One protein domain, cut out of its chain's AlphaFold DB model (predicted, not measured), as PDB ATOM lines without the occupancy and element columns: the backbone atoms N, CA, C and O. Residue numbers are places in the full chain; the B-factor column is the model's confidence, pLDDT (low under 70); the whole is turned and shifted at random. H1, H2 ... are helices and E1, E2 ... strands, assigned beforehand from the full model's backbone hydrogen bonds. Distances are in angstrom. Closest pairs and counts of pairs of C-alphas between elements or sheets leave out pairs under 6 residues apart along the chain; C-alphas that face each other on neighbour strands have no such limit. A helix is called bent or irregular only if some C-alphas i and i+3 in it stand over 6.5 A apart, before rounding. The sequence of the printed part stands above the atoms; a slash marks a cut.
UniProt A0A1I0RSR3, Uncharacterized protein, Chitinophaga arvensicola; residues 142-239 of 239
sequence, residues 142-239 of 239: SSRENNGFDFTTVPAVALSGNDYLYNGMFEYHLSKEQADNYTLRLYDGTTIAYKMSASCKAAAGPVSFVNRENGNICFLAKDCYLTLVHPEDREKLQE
ATOM      1  N   SER A 142      30.149 -10.975   3.521       78.94
ATOM      2  CA  SER A 142      30.821 -12.252   3.350       78.94
ATOM      3  C   SER A 142      29.884 -13.398   3.714       78.94
ATOM      4  O   SER A 142      28.998 -13.273   4.567       78.94
ATOM      5  N   SER A 143      30.090 -14.535   3.054       84.62
ATOM      6  CA  SER A 143      29.474 -15.801   3.423       84.62
ATOM      7  C   SER A 143      30.543 -16.871   3.582       84.62
ATOM      8  O   SER A 143      31.512 -16.900   2.818       84.62
ATOM      9  N   ARG A 144      30.363 -17.763   4.554       89.00
ATOM     10  CA  ARG A 144      31.192 -18.959   4.718       89.00
ATOM     11  C   ARG A 144      30.327 -20.172   5.015       89.00
ATOM     12  O   ARG A 144      29.350 -20.073   5.748       89.00
ATOM     13  N   GLU A 145      30.716 -21.313   4.468       90.69
ATOM     14  CA  GLU A 145      30.057 -22.582   4.756       90.69
ATOM     15  C   GLU A 145      30.704 -23.236   5.986       90.69
ATOM     16  O   GLU A 145      31.931 -23.280   6.106       90.69
ATOM     17  N   ASN A 146      29.889 -23.756   6.902       88.06
ATOM     18  CA  ASN A 146      30.345 -24.586   8.013       88.06
ATOM     19  C   ASN A 146      29.311 -25.676   8.311       88.06
ATOM     20  O   ASN A 146      28.139 -25.382   8.542       88.06
ATOM     21  N   ASN A 147      29.746 -26.941   8.321       87.88
ATOM     22  CA  ASN A 147      28.891 -28.111   8.562       87.88
ATOM     23  C   ASN A 147      27.620 -28.155   7.683       87.88
ATOM     24  O   ASN A 147      26.554 -28.542   8.162       87.88
ATOM     25  N   GLY A 148      27.725 -27.751   6.411       90.25
ATOM     26  CA  GLY A 148      26.606 -27.737   5.461       90.25
ATOM     27  C   GLY A 148      25.616 -26.580   5.640       90.25
ATOM     28  O   GLY A 148      24.527 -26.627   5.073       90.25
ATOM     29  N   PHE A 149      25.968 -25.558   6.426       92.94
ATOM     30  CA  PHE A 149      25.190 -24.329   6.574       92.94
ATOM     31  C   PHE A 149      25.966 -23.129   6.041       92.94
ATOM     32  O   PHE A 149      27.131 -22.936   6.394       92.94
ATOM     33  N   ASP A 150      25.285 -22.291   5.261       93.50
ATOM     34  CA  ASP A 150      25.805 -21.000   4.821       93.50
ATOM     35  C   ASP A 150      25.582 -19.954   5.910       93.50
ATOM     36  O   ASP A 150      24.443 -19.588   6.223       93.50
ATOM     37  N   PHE A 151      26.679 -19.473   6.478       93.88
ATOM     38  CA  PHE A 151      26.698 -18.378   7.429       93.88
ATOM     39  C   PHE A 151      26.970 -17.071   6.697       93.88
ATOM     40  O   PHE A 151      27.903 -16.987   5.899       93.88
ATOM     41  N   THR A 152      26.170 -16.046   6.976       92.69
ATOM     42  CA  THR A 152      26.359 -14.692   6.449       92.69
ATOM     43  C   THR A 152      26.607 -13.712   7.585       92.69
ATOM     44  O   THR A 152      26.184 -13.940   8.719       92.69
ATOM     45  N   THR A 153      27.296 -12.617   7.277       92.00
ATOM     46  CA  THR A 153      27.587 -11.556   8.241       92.00
ATOM     47  C   THR A 153      26.671 -10.355   8.028       92.00
ATOM     48  O   THR A 153      26.464  -9.899   6.905       92.00
ATOM     49  N   VAL A 154      26.125  -9.826   9.121       92.69
ATOM     50  CA  VAL A 154      25.330  -8.590   9.139       92.69
ATOM     51  C   VAL A 154      25.762  -7.697  10.292       92.69
ATOM     52  O   VAL A 154      26.296  -8.196  11.277       92.69
ATOM     53  N   PRO A 155      25.509  -6.389  10.235       94.19
ATOM     54  CA  PRO A 155      25.756  -5.512  11.371       94.19
ATOM     55  C   PRO A 155      24.944  -5.900  12.613       94.19
ATOM     56  O   PRO A 155      23.743  -6.162  12.535       94.19
ATOM     57  N   ALA A 156      25.586  -5.886  13.778       94.75
ATOM     58  CA  ALA A 156      24.921  -5.821  15.071       94.75
ATOM     59  C   ALA A 156      24.926  -4.384  15.587       94.75
ATOM     60  O   ALA A 156      25.887  -3.640  15.385       94.75
ATOM     61  N   VAL A 157      23.867  -4.005  16.295       95.31
ATOM     62  CA  VAL A 157      23.750  -2.702  16.950       95.31
ATOM     63  C   VAL A 157      23.419  -2.867  18.421       95.31
ATOM     64  O   VAL A 157      22.679  -3.776  18.799       95.31
ATOM     65  N   ALA A 158      23.947  -1.968  19.239       94.31
ATOM     66  CA  ALA A 158      23.700  -1.907  20.674       94.31
ATOM     67  C   ALA A 158      23.492  -0.453  21.106       94.31
ATOM     68  O   ALA A 158      23.897   0.480  20.403       94.31
ATOM     69  N   LEU A 159      22.851  -0.255  22.253       93.50
ATOM     70  CA  LEU A 159      22.640   1.069  22.818       93.50
ATOM     71  C   LEU A 159      23.956   1.592  23.410       93.50
ATOM     72  O   LEU A 159      24.603   0.944  24.230       93.50
ATOM     73  N   SER A 160      24.349   2.795  23.006       90.69
ATOM     74  CA  SER A 160      25.505   3.511  23.534       90.69
ATOM     75  C   SER A 160      25.076   4.918  23.933       90.69
ATOM     76  O   SER A 160      24.814   5.782  23.094       90.69
ATOM     77  N   GLY A 161      24.939   5.144  25.241       89.31
ATOM     78  CA  GLY A 161      24.268   6.341  25.743       89.31
ATOM     79  C   GLY A 161      22.794   6.334  25.335       89.31
ATOM     80  O   GLY A 161      22.043   5.473  25.781       89.31
ATOM     81  N   ASN A 162      22.398   7.284  24.486       87.62
ATOM     82  CA  ASN A 162      21.021   7.413  23.995       87.62
ATOM     83  C   ASN A 162      20.834   6.910  22.556       87.62
ATOM     84  O   ASN A 162      19.702   6.842  22.088       87.62
ATOM     85  N   ASP A 163      21.918   6.565  21.857       90.12
ATOM     86  CA  ASP A 163      21.877   6.198  20.444       90.12
ATOM     87  C   ASP A 163      22.150   4.704  20.257       90.12
ATOM     88  O   ASP A 163      23.008   4.119  20.919       90.12
ATOM     89  N   TYR A 164      21.458   4.085  19.302       92.94
ATOM     90  CA  TYR A 164      21.860   2.779  18.787       92.94
ATOM     91  C   TYR A 164      23.043   2.970  17.846       92.94
ATOM     92  O   TYR A 164      22.936   3.727  16.882       92.94
ATOM     93  N   LEU A 165      24.147   2.276  18.110       93.62
ATOM     94  CA  LEU A 165      25.364   2.328  17.305       93.62
ATOM     95  C   LEU A 165      25.775   0.924  16.868       93.62
ATOM     96  O   LEU A 165      25.488  -0.065  17.543       93.62
ATOM     97  N   TYR A 166      26.490   0.848  15.747       94.06
ATOM     98  CA  TYR A 166      27.162  -0.360  15.292       94.06
ATOM     99  C   TYR A 166      28.066  -0.917  16.398       94.06
ATOM    100  O   TYR A 166      28.886  -0.194  16.974       94.06
ATOM    101  N   ASN A 167      27.924  -2.214  16.654       93.25
ATOM    102  CA  ASN A 167      28.607  -2.972  17.694       93.25
ATOM    103  C   ASN A 167      29.238  -4.262  17.135       93.25
ATOM    104  O   ASN A 167      29.293  -5.282  17.811       93.25
ATOM    105  N   GLY A 168      29.727  -4.221  15.895       92.06
ATOM    106  CA  GLY A 168      30.405  -5.352  15.262       92.06
ATOM    107  C   GLY A 168      29.558  -6.067  14.216       92.06
ATOM    108  O   GLY A 168      28.392  -5.739  13.993       92.06
ATOM    109  N   MET A 169      30.174  -7.047  13.560       91.75
ATOM    110  CA  MET A 169      29.484  -7.947  12.642       91.75
ATOM    111  C   MET A 169      28.987  -9.164  13.412       91.75
ATOM    112  O   MET A 169      29.696  -9.720  14.247       91.75
ATOM    113  N   PHE A 170      27.779  -9.587  13.089       91.88
ATOM    114  CA  PHE A 170      27.123 -10.762  13.611       91.88
ATOM    115  C   PHE A 170      27.011 -11.796  12.505       91.88
ATOM    116  O   PHE A 170      26.448 -11.531  11.441       91.88
ATOM    117  N   GLU A 171      27.571 -12.968  12.757       93.31
ATOM    118  CA  GLU A 171      27.539 -14.063  11.809       93.31
ATOM    119  C   GLU A 171      26.453 -15.067  12.182       93.31
ATOM    120  O   GLU A 171      26.377 -15.526  13.321       93.31
ATOM    121  N   TYR A 172      25.620 -15.427  11.209       93.50
ATOM    122  CA  TYR A 172      24.499 -16.320  11.448       93.50
ATOM    123  C   TYR A 172      24.094 -17.100  10.204       93.50
ATOM    124  O   TYR A 172      24.315 -16.682   9.068       93.50
ATOM    125  N   HIS A 173      23.415 -18.214  10.446       95.06
ATOM    126  CA  HIS A 173      22.571 -18.882   9.471       95.06
ATOM    127  C   HIS A 173      21.112 -18.741   9.913       95.06
ATOM    128  O   HIS A 173      20.797 -18.937  11.087       95.06
ATOM    129  N   LEU A 174      20.211 -18.398   8.994       95.25
ATOM    130  CA  LEU A 174      18.784 -18.257   9.286       95.25
ATOM    131  C   LEU A 174      17.978 -19.168   8.370       95.25
ATOM    132  O   LEU A 174      17.940 -18.958   7.159       95.25
ATOM    133  N   SER A 175      17.297 -20.142   8.966       94.19
ATOM    134  CA  SER A 175      16.376 -21.034   8.271       94.19
ATOM    135  C   SER A 175      14.935 -20.636   8.562       94.19
ATOM    136  O   SER A 175      14.555 -20.346   9.699       94.19
ATOM    137  N   LYS A 176      14.106 -20.620   7.517       93.00
ATOM    138  CA  LYS A 176      12.654 -20.565   7.680       93.00
ATOM    139  C   LYS A 176      12.156 -21.983   7.924       93.00
ATOM    140  O   LYS A 176      12.412 -22.860   7.107       93.00
ATOM    141  N   GLU A 177      11.427 -22.173   9.015       90.56
ATOM    142  CA  GLU A 177      10.828 -23.460   9.351       90.56
ATOM    143  C   GLU A 177       9.432 -23.548   8.708       90.56
ATOM    144  O   GLU A 177       9.289 -23.738   7.501       90.56
ATOM    145  N   GLN A 178       8.373 -23.333   9.493       87.56
ATOM    146  CA  GLN A 178       6.985 -23.341   9.032       87.56
ATOM    147  C   GLN A 178       6.277 -22.038   9.397       87.56
ATOM    148  O   GLN A 178       6.451 -21.508  10.497       87.56
ATOM    149  N   ALA A 179       5.423 -21.568   8.482       87.00
ATOM    150  CA  ALA A 179       4.673 -20.321   8.606       87.00
ATOM    151  C   ALA A 179       5.595 -19.123   8.906       87.00
ATOM    152  O   ALA A 179       6.409 -18.754   8.058       87.00
ATOM    153  N   ASP A 180       5.469 -18.550  10.099       91.81
ATOM    154  CA  ASP A 180       6.200 -17.373  10.563       91.81
ATOM    155  C   ASP A 180       7.330 -17.719  11.540       91.81
ATOM    156  O   ASP A 180       7.875 -16.822  12.176       91.81
ATOM    157  N   ASN A 181       7.688 -18.998  11.679       95.06
ATOM    158  CA  ASN A 181       8.755 -19.441  12.574       95.06
ATOM    159  C   ASN A 181      10.085 -19.592  11.829       95.06
ATOM    160  O   ASN A 181      10.135 -20.081  10.697       95.06
ATOM    161  N   TYR A 182      11.157 -19.188  12.499       96.88
ATOM    162  CA  TYR A 182      12.520 -19.200  11.990       96.88
ATOM    163  C   TYR A 182      13.458 -19.770  13.050       96.88
ATOM    164  O   TYR A 182      13.231 -19.589  14.248       96.88
ATOM    165  N   THR A 183      14.540 -20.395  12.604       97.12
ATOM    166  CA  THR A 183      15.644 -20.799  13.471       97.12
ATOM    167  C   THR A 183      16.880 -20.020  13.065       97.12
ATOM    168  O   THR A 183      17.299 -20.045  11.908       97.12
ATOM    169  N   LEU A 184      17.477 -19.329  14.027       96.44
ATOM    170  CA  LEU A 184      18.806 -18.760  13.885       96.44
ATOM    171  C   LEU A 184      19.821 -19.761  14.431       96.44
ATOM    172  O   LEU A 184      19.678 -20.242  15.553       96.44
ATOM    173  N   ARG A 185      20.850 -20.062  13.648       96.12
ATOM    174  CA  ARG A 185      22.000 -20.859  14.064       96.12
ATOM    175  C   ARG A 185      23.237 -19.971  14.119       96.12
ATOM    176  O   ARG A 185      23.532 -19.260  13.158       96.12
ATOM    177  N   LEU A 186      23.941 -20.034  15.240       94.06
ATOM    178  CA  LEU A 186      25.225 -19.380  15.474       94.06
ATOM    179  C   LEU A 186      26.376 -20.296  15.058       94.06
ATOM    180  O   LEU A 186      26.208 -21.509  14.898       94.06
ATOM    181  N   TYR A 187      27.554 -19.707  14.855       89.94
ATOM    182  CA  TYR A 187      28.720 -20.429  14.347       89.94
ATOM    183  C   TYR A 187      29.225 -21.529  15.300       89.94
ATOM    184  O   TYR A 187      29.752 -22.545  14.849       89.94
ATOM    185  N   ASP A 188      29.023 -21.353  16.607       90.56
ATOM    186  CA  ASP A 188      29.317 -22.334  17.663       90.56
ATOM    187  C   ASP A 188      28.331 -23.524  17.686       90.56
ATOM    188  O   ASP A 188      28.520 -24.481  18.435       90.56
ATOM    189  N   GLY A 189      27.289 -23.487  16.847       91.75
ATOM    190  CA  GLY A 189      26.235 -24.494  16.766       91.75
ATOM    191  C   GLY A 189      25.003 -24.192  17.619       91.75
ATOM    192  O   GLY A 189      24.021 -24.935  17.525       91.75
ATOM    193  N   THR A 190      25.006 -23.112  18.407       94.69
ATOM    194  CA  THR A 190      23.845 -22.669  19.184       94.69
ATOM    195  C   THR A 190      22.671 -22.371  18.250       94.69
ATOM    196  O   THR A 190      22.835 -21.782  17.181       94.69
ATOM    197  N   THR A 191      21.467 -22.791  18.644       96.06
ATOM    198  CA  THR A 191      20.231 -22.533  17.892       96.06
ATOM    199  C   THR A 191      19.252 -21.732  18.735       96.06
ATOM    200  O   THR A 191      19.121 -21.961  19.937       96.06
ATOM    201  N   ILE A 192      18.598 -20.764  18.100       97.56
ATOM    202  CA  ILE A 192      17.704 -19.802  18.741       97.56
ATOM    203  C   ILE A 192      16.425 -19.714  17.915       97.56
ATOM    204  O   ILE A 192      16.468 -19.534  16.694       97.56
ATOM    205  N   ALA A 193      15.283 -19.847  18.583       97.50
ATOM    206  CA  ALA A 193      13.981 -19.800  17.938       97.50
ATOM    207  C   ALA A 193      13.485 -18.356  17.793       97.50
ATOM    208  O   ALA A 193      13.481 -17.567  18.742       97.50
ATOM    209  N   TYR A 194      13.002 -18.040  16.598       98.06
ATOM    210  CA  TYR A 194      12.494 -16.733  16.219       98.06
ATOM    211  C   TYR A 194      11.107 -16.831  15.594       98.06
ATOM    212  O   TYR A 194      10.731 -17.836  14.986       98.06
ATOM    213  N   LYS A 195      10.358 -15.733  15.686       96.50
ATOM    214  CA  LYS A 195       9.075 -15.565  15.010       96.50
ATOM    215  C   LYS A 195       9.032 -14.245  14.254       96.50
ATOM    216  O   LYS A 195       9.522 -13.233  14.747       96.50
ATOM    217  N   MET A 196       8.431 -14.243  13.069       96.31
ATOM    218  CA  MET A 196       8.175 -13.021  12.314       96.31
ATOM    219  C   MET A 196       7.238 -12.095  13.087       96.31
ATOM    220  O   MET A 196       6.217 -12.521  13.632       96.31
ATOM    221  N   SER A 197       7.572 -10.808  13.096       94.12
ATOM    222  CA  SER A 197       6.725  -9.751  13.632       94.12
ATOM    223  C   SER A 197       5.367  -9.740  12.930       94.12
ATOM    224  O   SER A 197       5.311  -9.735  11.698       94.12
ATOM    225  N   ALA A 198       4.279  -9.621  13.690       90.56
ATOM    226  CA  ALA A 198       2.922  -9.554  13.135       90.56
ATOM    227  C   ALA A 198       2.680  -8.328  12.228       90.56
ATOM    228  O   ALA A 198       1.742  -8.316  11.434       90.56
ATOM    229  N   SER A 199       3.516  -7.289  12.334       87.81
ATOM    230  CA  SER A 199       3.488  -6.112  11.460       87.81
ATOM    231  C   SER A 199       4.019  -6.377  10.052       87.81
ATOM    232  O   SER A 199       3.765  -5.574   9.154       87.81
ATOM    233  N   CYS A 200       4.750  -7.477   9.844       90.44
ATOM    234  CA  CYS A 200       5.370  -7.766   8.563       90.44
ATOM    235  C   CYS A 200       4.318  -8.226   7.551       90.44
ATOM    236  O   CYS A 200       3.692  -9.271   7.709       90.44
ATOM    237  N   LYS A 201       4.134  -7.438   6.489       82.44
ATOM    238  CA  LYS A 201       3.190  -7.735   5.395       82.44
ATOM    239  C   LYS A 201       3.865  -8.288   4.140       82.44
ATOM    240  O   LYS A 201       3.183  -8.620   3.175       82.44
ATOM    241  N   ALA A 202       5.192  -8.334   4.133       80.38
ATOM    242  CA  ALA A 202       5.995  -8.803   3.015       80.38
ATOM    243  C   ALA A 202       6.666 -10.137   3.357       80.38
ATOM    244  O   ALA A 202       6.754 -10.527   4.520       80.38
ATOM    245  N   ALA A 203       7.169 -10.834   2.340       79.94
ATOM    246  CA  ALA A 203       8.098 -11.930   2.581       79.94
ATOM    247  C   ALA A 203       9.361 -11.401   3.287       79.94
ATOM    248  O   ALA A 203       9.768 -10.259   3.055       79.94
ATOM    249  N   ALA A 204       9.984 -12.241   4.122       82.25
ATOM    250  CA  ALA A 204      11.275 -11.930   4.728       82.25
ATOM    251  C   ALA A 204      12.279 -11.567   3.626       82.25
ATOM    252  O   ALA A 204      12.545 -12.368   2.727       82.25
ATOM    253  N   GLY A 205      12.773 -10.333   3.670       86.12
ATOM    254  CA  GLY A 205      13.796  -9.849   2.755       86.12
ATOM    255  C   GLY A 205      15.205 -10.121   3.285       86.12
ATOM    256  O   GLY A 205      15.386 -10.897   4.223       86.12
ATOM    257  N   PRO A 206      16.216  -9.441   2.727       89.12
ATOM    258  CA  PRO A 206      17.550  -9.418   3.310       89.12
ATOM    259  C   PRO A 206      17.518  -8.835   4.726       89.12
ATOM    260  O   PRO A 206      16.785  -7.873   4.994       89.12
ATOM    261  N   VAL A 207      18.322  -9.409   5.620       93.25
ATOM    262  CA  VAL A 207      18.550  -8.853   6.957       93.25
ATOM    263  C   VAL A 207      19.333  -7.548   6.823       93.25
ATOM    264  O   VAL A 207      20.227  -7.426   5.990       93.25
ATOM    265  N   SER A 208      18.930  -6.566   7.621       93.94
ATOM    266  CA  SER A 208      19.550  -5.251   7.745       93.94
ATOM    267  C   SER A 208      20.497  -5.235   8.940       93.94
ATOM    268  O   SER A 208      21.658  -4.901   8.807       93.94
ATOM    269  N   PHE A 209      20.033  -5.625  10.128       94.81
ATOM    270  CA  PHE A 209      20.890  -5.676  11.314       94.81
ATOM    271  C   PHE A 209      20.269  -6.528  12.420       94.81
ATOM    272  O   PHE A 209      19.067  -6.805  12.404       94.81
ATOM    273  N   VAL A 210      21.078  -6.885  13.414       95.69
ATOM    274  CA  VAL A 210      20.624  -7.479  14.679       95.69
ATOM    275  C   VAL A 210      20.667  -6.429  15.782       95.69
ATOM    276  O   VAL A 210      21.700  -5.807  16.017       95.69
ATOM    277  N   ASN A 211      19.551  -6.220  16.474       95.44
ATOM    278  CA  ASN A 211      19.477  -5.343  17.636       95.44
ATOM    279  C   ASN A 211      19.780  -6.146  18.907       95.44
ATOM    280  O   ASN A 211      18.959  -6.950  19.340       95.44
ATOM    281  N   ARG A 212      20.939  -5.914  19.529       94.44
ATOM    282  CA  ARG A 212      21.381  -6.644  20.729       94.44
ATOM    283  C   ARG A 212      20.584  -6.298  21.991       94.44
ATOM    284  O   ARG A 212      20.536  -7.107  22.913       94.44
ATOM    285  N   GLU A 213      19.895  -5.156  22.024       93.06
ATOM    286  CA  GLU A 213      19.104  -4.731  23.189       93.06
ATOM    287  C   GLU A 213      17.843  -5.576  23.380       93.06
ATOM    288  O   GLU A 213      17.456  -5.898  24.504       93.06
ATOM    289  N   ASN A 214      17.186  -5.949  22.280       93.62
ATOM    290  CA  ASN A 214      15.943  -6.729  22.302       93.62
ATOM    291  C   ASN A 214      16.049  -8.078  21.576       93.62
ATOM    292  O   ASN A 214      15.101  -8.856  21.609       93.62
ATOM    293  N   GLY A 215      17.189  -8.360  20.949       95.31
ATOM    294  CA  GLY A 215      17.439  -9.565  20.171       95.31
ATOM    295  C   GLY A 215      16.739  -9.594  18.814       95.31
ATOM    296  O   GLY A 215      16.751 -10.630  18.165       95.31
ATOM    297  N   ASN A 216      16.116  -8.506  18.359       96.06
ATOM    298  CA  ASN A 216      15.389  -8.530  17.095       96.06
ATOM    299  C   ASN A 216      16.338  -8.595  15.895       96.06
ATOM    300  O   ASN A 216      17.335  -7.874  15.831       96.06
ATOM    301  N   ILE A 217      15.955  -9.375  14.886       96.50
ATOM    302  CA  ILE A 217      16.622  -9.399  13.580       96.50
ATOM    303  C   ILE A 217      15.795  -8.540  12.629       96.50
ATOM    304  O   ILE A 217      14.701  -8.927  12.222       96.50
ATOM    305  N   CYS A 218      16.286  -7.354  12.292       95.75
ATOM    306  CA  CYS A 218      15.584  -6.391  11.451       95.75
ATOM    307  C   CYS A 218      15.870  -6.659   9.972       95.75
ATOM    308  O   CYS A 218      17.029  -6.778   9.586       95.75
ATOM    309  N   PHE A 219      14.841  -6.693   9.123       94.44
ATOM    310  CA  PHE A 219      15.006  -6.783   7.665       94.44
ATOM    311  C   PHE A 219      15.093  -5.398   7.017       94.44
ATOM    312  O   PHE A 219      14.772  -4.391   7.647       94.44
ATOM    313  N   LEU A 220      15.474  -5.316   5.738       92.19
ATOM    314  CA  LEU A 220      15.468  -4.032   5.016       92.19
ATOM    315  C   LEU A 220      14.077  -3.378   5.005       92.19
ATOM    316  O   LEU A 220      13.953  -2.166   5.116       92.19
ATOM    317  N   ALA A 221      12.998  -4.157   4.907       91.12
ATOM    318  CA  ALA A 221      11.653  -3.613   5.072       91.12
ATOM    319  C   ALA A 221      11.433  -3.207   6.540       91.12
ATOM    320  O   ALA A 221      11.506  -4.057   7.427       91.12
ATOM    321  N   LYS A 222      11.137  -1.921   6.800       89.75
ATOM    322  CA  LYS A 222      11.075  -1.385   8.175       89.75
ATOM    323  C   LYS A 222      10.070  -2.112   9.075       89.75
ATOM    324  O   LYS A 222      10.328  -2.294  10.260       89.75
ATOM    325  N   ASP A 223       8.964  -2.559   8.484       89.81
ATOM    326  CA  ASP A 223       7.831  -3.208   9.151       89.81
ATOM    327  C   ASP A 223       8.102  -4.689   9.488       89.81
ATOM    328  O   ASP A 223       7.284  -5.326  10.156       89.81
ATOM    329  N   CYS A 224       9.211  -5.243   8.988       92.88
ATOM    330  CA  CYS A 224       9.553  -6.654   9.083       92.88
ATOM    331  C   CYS A 224      10.785  -6.861   9.958       92.88
ATOM    332  O   CYS A 224      11.878  -6.361   9.673       92.88
ATOM    333  N   TYR A 225      10.614  -7.659  11.004       95.94
ATOM    334  CA  TYR A 225      11.690  -8.115  11.871       95.94
ATOM    335  C   TYR A 225      11.327  -9.464  12.495       95.94
ATOM    336  O   TYR A 225      10.156  -9.837  12.555       95.94
ATOM    337  N   LEU A 226      12.326 -10.205  12.956       97.06
ATOM    338  CA  LEU A 226      12.123 -11.387  13.780       97.06
ATOM    339  C   LEU A 226      12.255 -11.016  15.254       97.06
ATOM    340  O   LEU A 226      13.162 -10.275  15.621       97.06
ATOM    341  N   THR A 227      11.373 -11.562  16.083       97.25
ATOM    342  CA  THR A 227      11.421 -11.476  17.545       97.25
ATOM    343  C   THR A 227      11.802 -12.820  18.133       97.25
ATOM    344  O   THR A 227      11.350 -13.856  17.633       97.25
ATOM    345  N   LEU A 228      12.570 -12.805  19.219       97.25
ATOM    346  CA  LEU A 228      12.855 -14.003  20.003       97.25
ATOM    347  C   LEU A 228      11.553 -14.672  20.462       97.25
ATOM    348  O   LEU A 228      10.631 -14.000  20.925       97.25
ATOM    349  N   VAL A 229      11.488 -16.000  20.351       97.00
ATOM    350  CA  VAL A 229      10.413 -16.786  20.983       97.00
ATOM    351  C   VAL A 229      10.615 -16.827  22.502       97.00
ATOM    352  O   VAL A 229       9.645 -16.729  23.253       97.00
ATOM    353  N   HIS A 230      11.874 -16.910  22.931       96.31
ATOM    354  CA  HIS A 230      12.310 -16.953  24.325       96.31
ATOM    355  C   HIS A 230      13.194 -15.728  24.618       96.31
ATOM    356  O   HIS A 230      14.329 -15.681  24.144       96.31
ATOM    357  N   PRO A 231      12.701 -14.694  25.330       94.38
ATOM    358  CA  PRO A 231      13.457 -13.458  25.572       94.38
ATOM    359  C   PRO A 231      14.829 -13.655  26.237       94.38
ATOM    360  O   PRO A 231      15.740 -12.859  26.011       94.38
ATOM    361  N   GLU A 232      14.990 -14.709  27.037       93.94
ATOM    362  CA  GLU A 232      16.244 -15.105  27.685       93.94
ATOM    363  C   GLU A 232      17.352 -15.485  26.690       93.94
ATOM    364  O   GLU A 232      18.533 -15.310  26.986       93.94
ATOM    365  N   ASP A 233      17.001 -15.905  25.470       94.88
ATOM    366  CA  ASP A 233      17.979 -16.227  24.426       94.88
ATOM    367  C   ASP A 233      18.750 -14.993  23.936       94.88
ATOM    368  O   ASP A 233      19.764 -15.135  23.253       94.88
ATOM    369  N   ARG A 234      18.321 -13.780  24.313       94.19
ATOM    370  CA  ARG A 234      19.038 -12.537  24.009       94.19
ATOM    371  C   ARG A 234      20.485 -12.566  24.498       94.19
ATOM    372  O   ARG A 234      21.351 -12.020  23.822       94.19
ATOM    373  N   GLU A 235      20.757 -13.184  25.645       92.06
ATOM    374  CA  GLU A 235      22.112 -13.242  26.218       92.06
ATOM    375  C   GLU A 235      23.090 -13.974  25.288       92.06
ATOM    376  O   GLU A 235      24.246 -13.581  25.171       92.06
ATOM    377  N   LYS A 236      22.592 -14.944  24.512       91.19
ATOM    378  CA  LYS A 236      23.370 -15.711  23.527       91.19
ATOM    379  C   LYS A 236      23.788 -14.882  22.305       91.19
ATOM    380  O   LYS A 236      24.567 -15.353  21.487       91.19
ATOM    381  N   LEU A 237      23.245 -13.672  22.142       89.38
ATOM    382  CA  LEU A 237      23.551 -12.766  21.025       89.38
ATOM    383  C   LEU A 237      24.624 -11.721  21.375       89.38
ATOM    384  O   LEU A 237      25.004 -10.931  20.504       89.38
ATOM    385  N   GLN A 238      25.047 -11.657  22.643       78.25
ATOM    386  CA  GLN A 238      25.948 -10.615  23.152       78.25
ATOM    387  C   GLN A 238      27.438 -10.956  23.007       78.25
ATOM    388  O   GLN A 238      28.264 -10.051  23.136       78.25
ATOM    389  N   GLU A 239      27.763 -12.214  22.709       58.25
ATOM    390  CA  GLU A 239      29.135 -12.698  22.484       58.25
ATOM    391  C   GLU A 239      29.685 -12.323  21.097       58.25
ATOM    392  O   GLU A 239      28.893 -12.159  20.133       58.25
TER     393      GLU A 239
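What this domain is: This is residues 142 to 239 of the 239 residues of an uncharacterized protein of Chitinophaga arvensicola (UniProt A0A1I0RSR3). Seven strands, E2 to E8, make a small closed barrel, with the short helix H1 packed on its outside. The hairpin of E2 and E3 makes the longest axis, with E3 sharply bent, and E1 pairs onto E2 outside the ring. The printed part has 98 residues, with eight named strands followed along the chain by one named helix; the class is mostly strand. Round the ring run E2 E3 E4 E5 E8 E7 E6 and back to E2, a mixed sheet. The whole is compact, with a radius of gyration of the C-alphas of 12.9 A and spans of 39 by 30 by 26 A.

How they stand to each other: Start at the hairpin of E2, residues 149 to 160, and E3, residues 163 to 176, antiparallel, where N 154 and O 170 are 2.9 A apart, within hydrogen-bond range. E3 bends by 83 degrees at residue 168. Beyond the bend, look at E4, residues 181 to 185, antiparallel to E3, with N 175 and O 183 at 2.9 A. E5, residues 191 to 196, is antiparallel to E4, with N 184 and O 192 at 2.9 A. E8, residues 225 to 228, is antiparallel to E5, with N 227 and O 195 at 2.8 A. E7, residues 217 to 219, is antiparallel to E8, with N 226 and O 217 at 2.8 A. E6, residues 207 to 211, is antiparallel to E7, with N 218 and O 209 at 2.8 A. The ring closes where E6 is parallel to E2, with N 157 and O 210 at 2.8 A. E1, residues 143 to 146, is antiparallel to E2, with N 144 and O 151 at 2.9 A, on the same side of E2 as E6. E1 to E5 and E6 to E8 are meanders, each strand the antiparallel neighbour of the one before; E5 to E8 form a Greek key, a meander of three with E5 antiparallel to E8. H1, residues 231 to 237, is on the barrel, outside it, at a height over the sheet of 7.6 A; its closest C-alphas to E5 are Asp 233 and Ile 192, 6.7 A apart. In H1, 0 of 3 O i to N i+4 pairs are within range, but 4 of 4 O i to N i+3 pairs are.

Where its parts are: Find C-alpha 149 at (25.190, -24.329, 6.574); from there E2 runs 32.6 A to C-alpha 160. E3 spans 31.1 A, E5 16.3 A and E4 13.4 A. H1 ends at C-alpha 237, at (23.551, -12.766, 21.025).

The domain as a whole: The two C-alphas farthest apart are those of Gly 148 and Asn 162, 40.1 A. The printed part has no cut and no long link. Mean pLDDT of the printed part is 91.9; residue 239, the chain's last, is under 70.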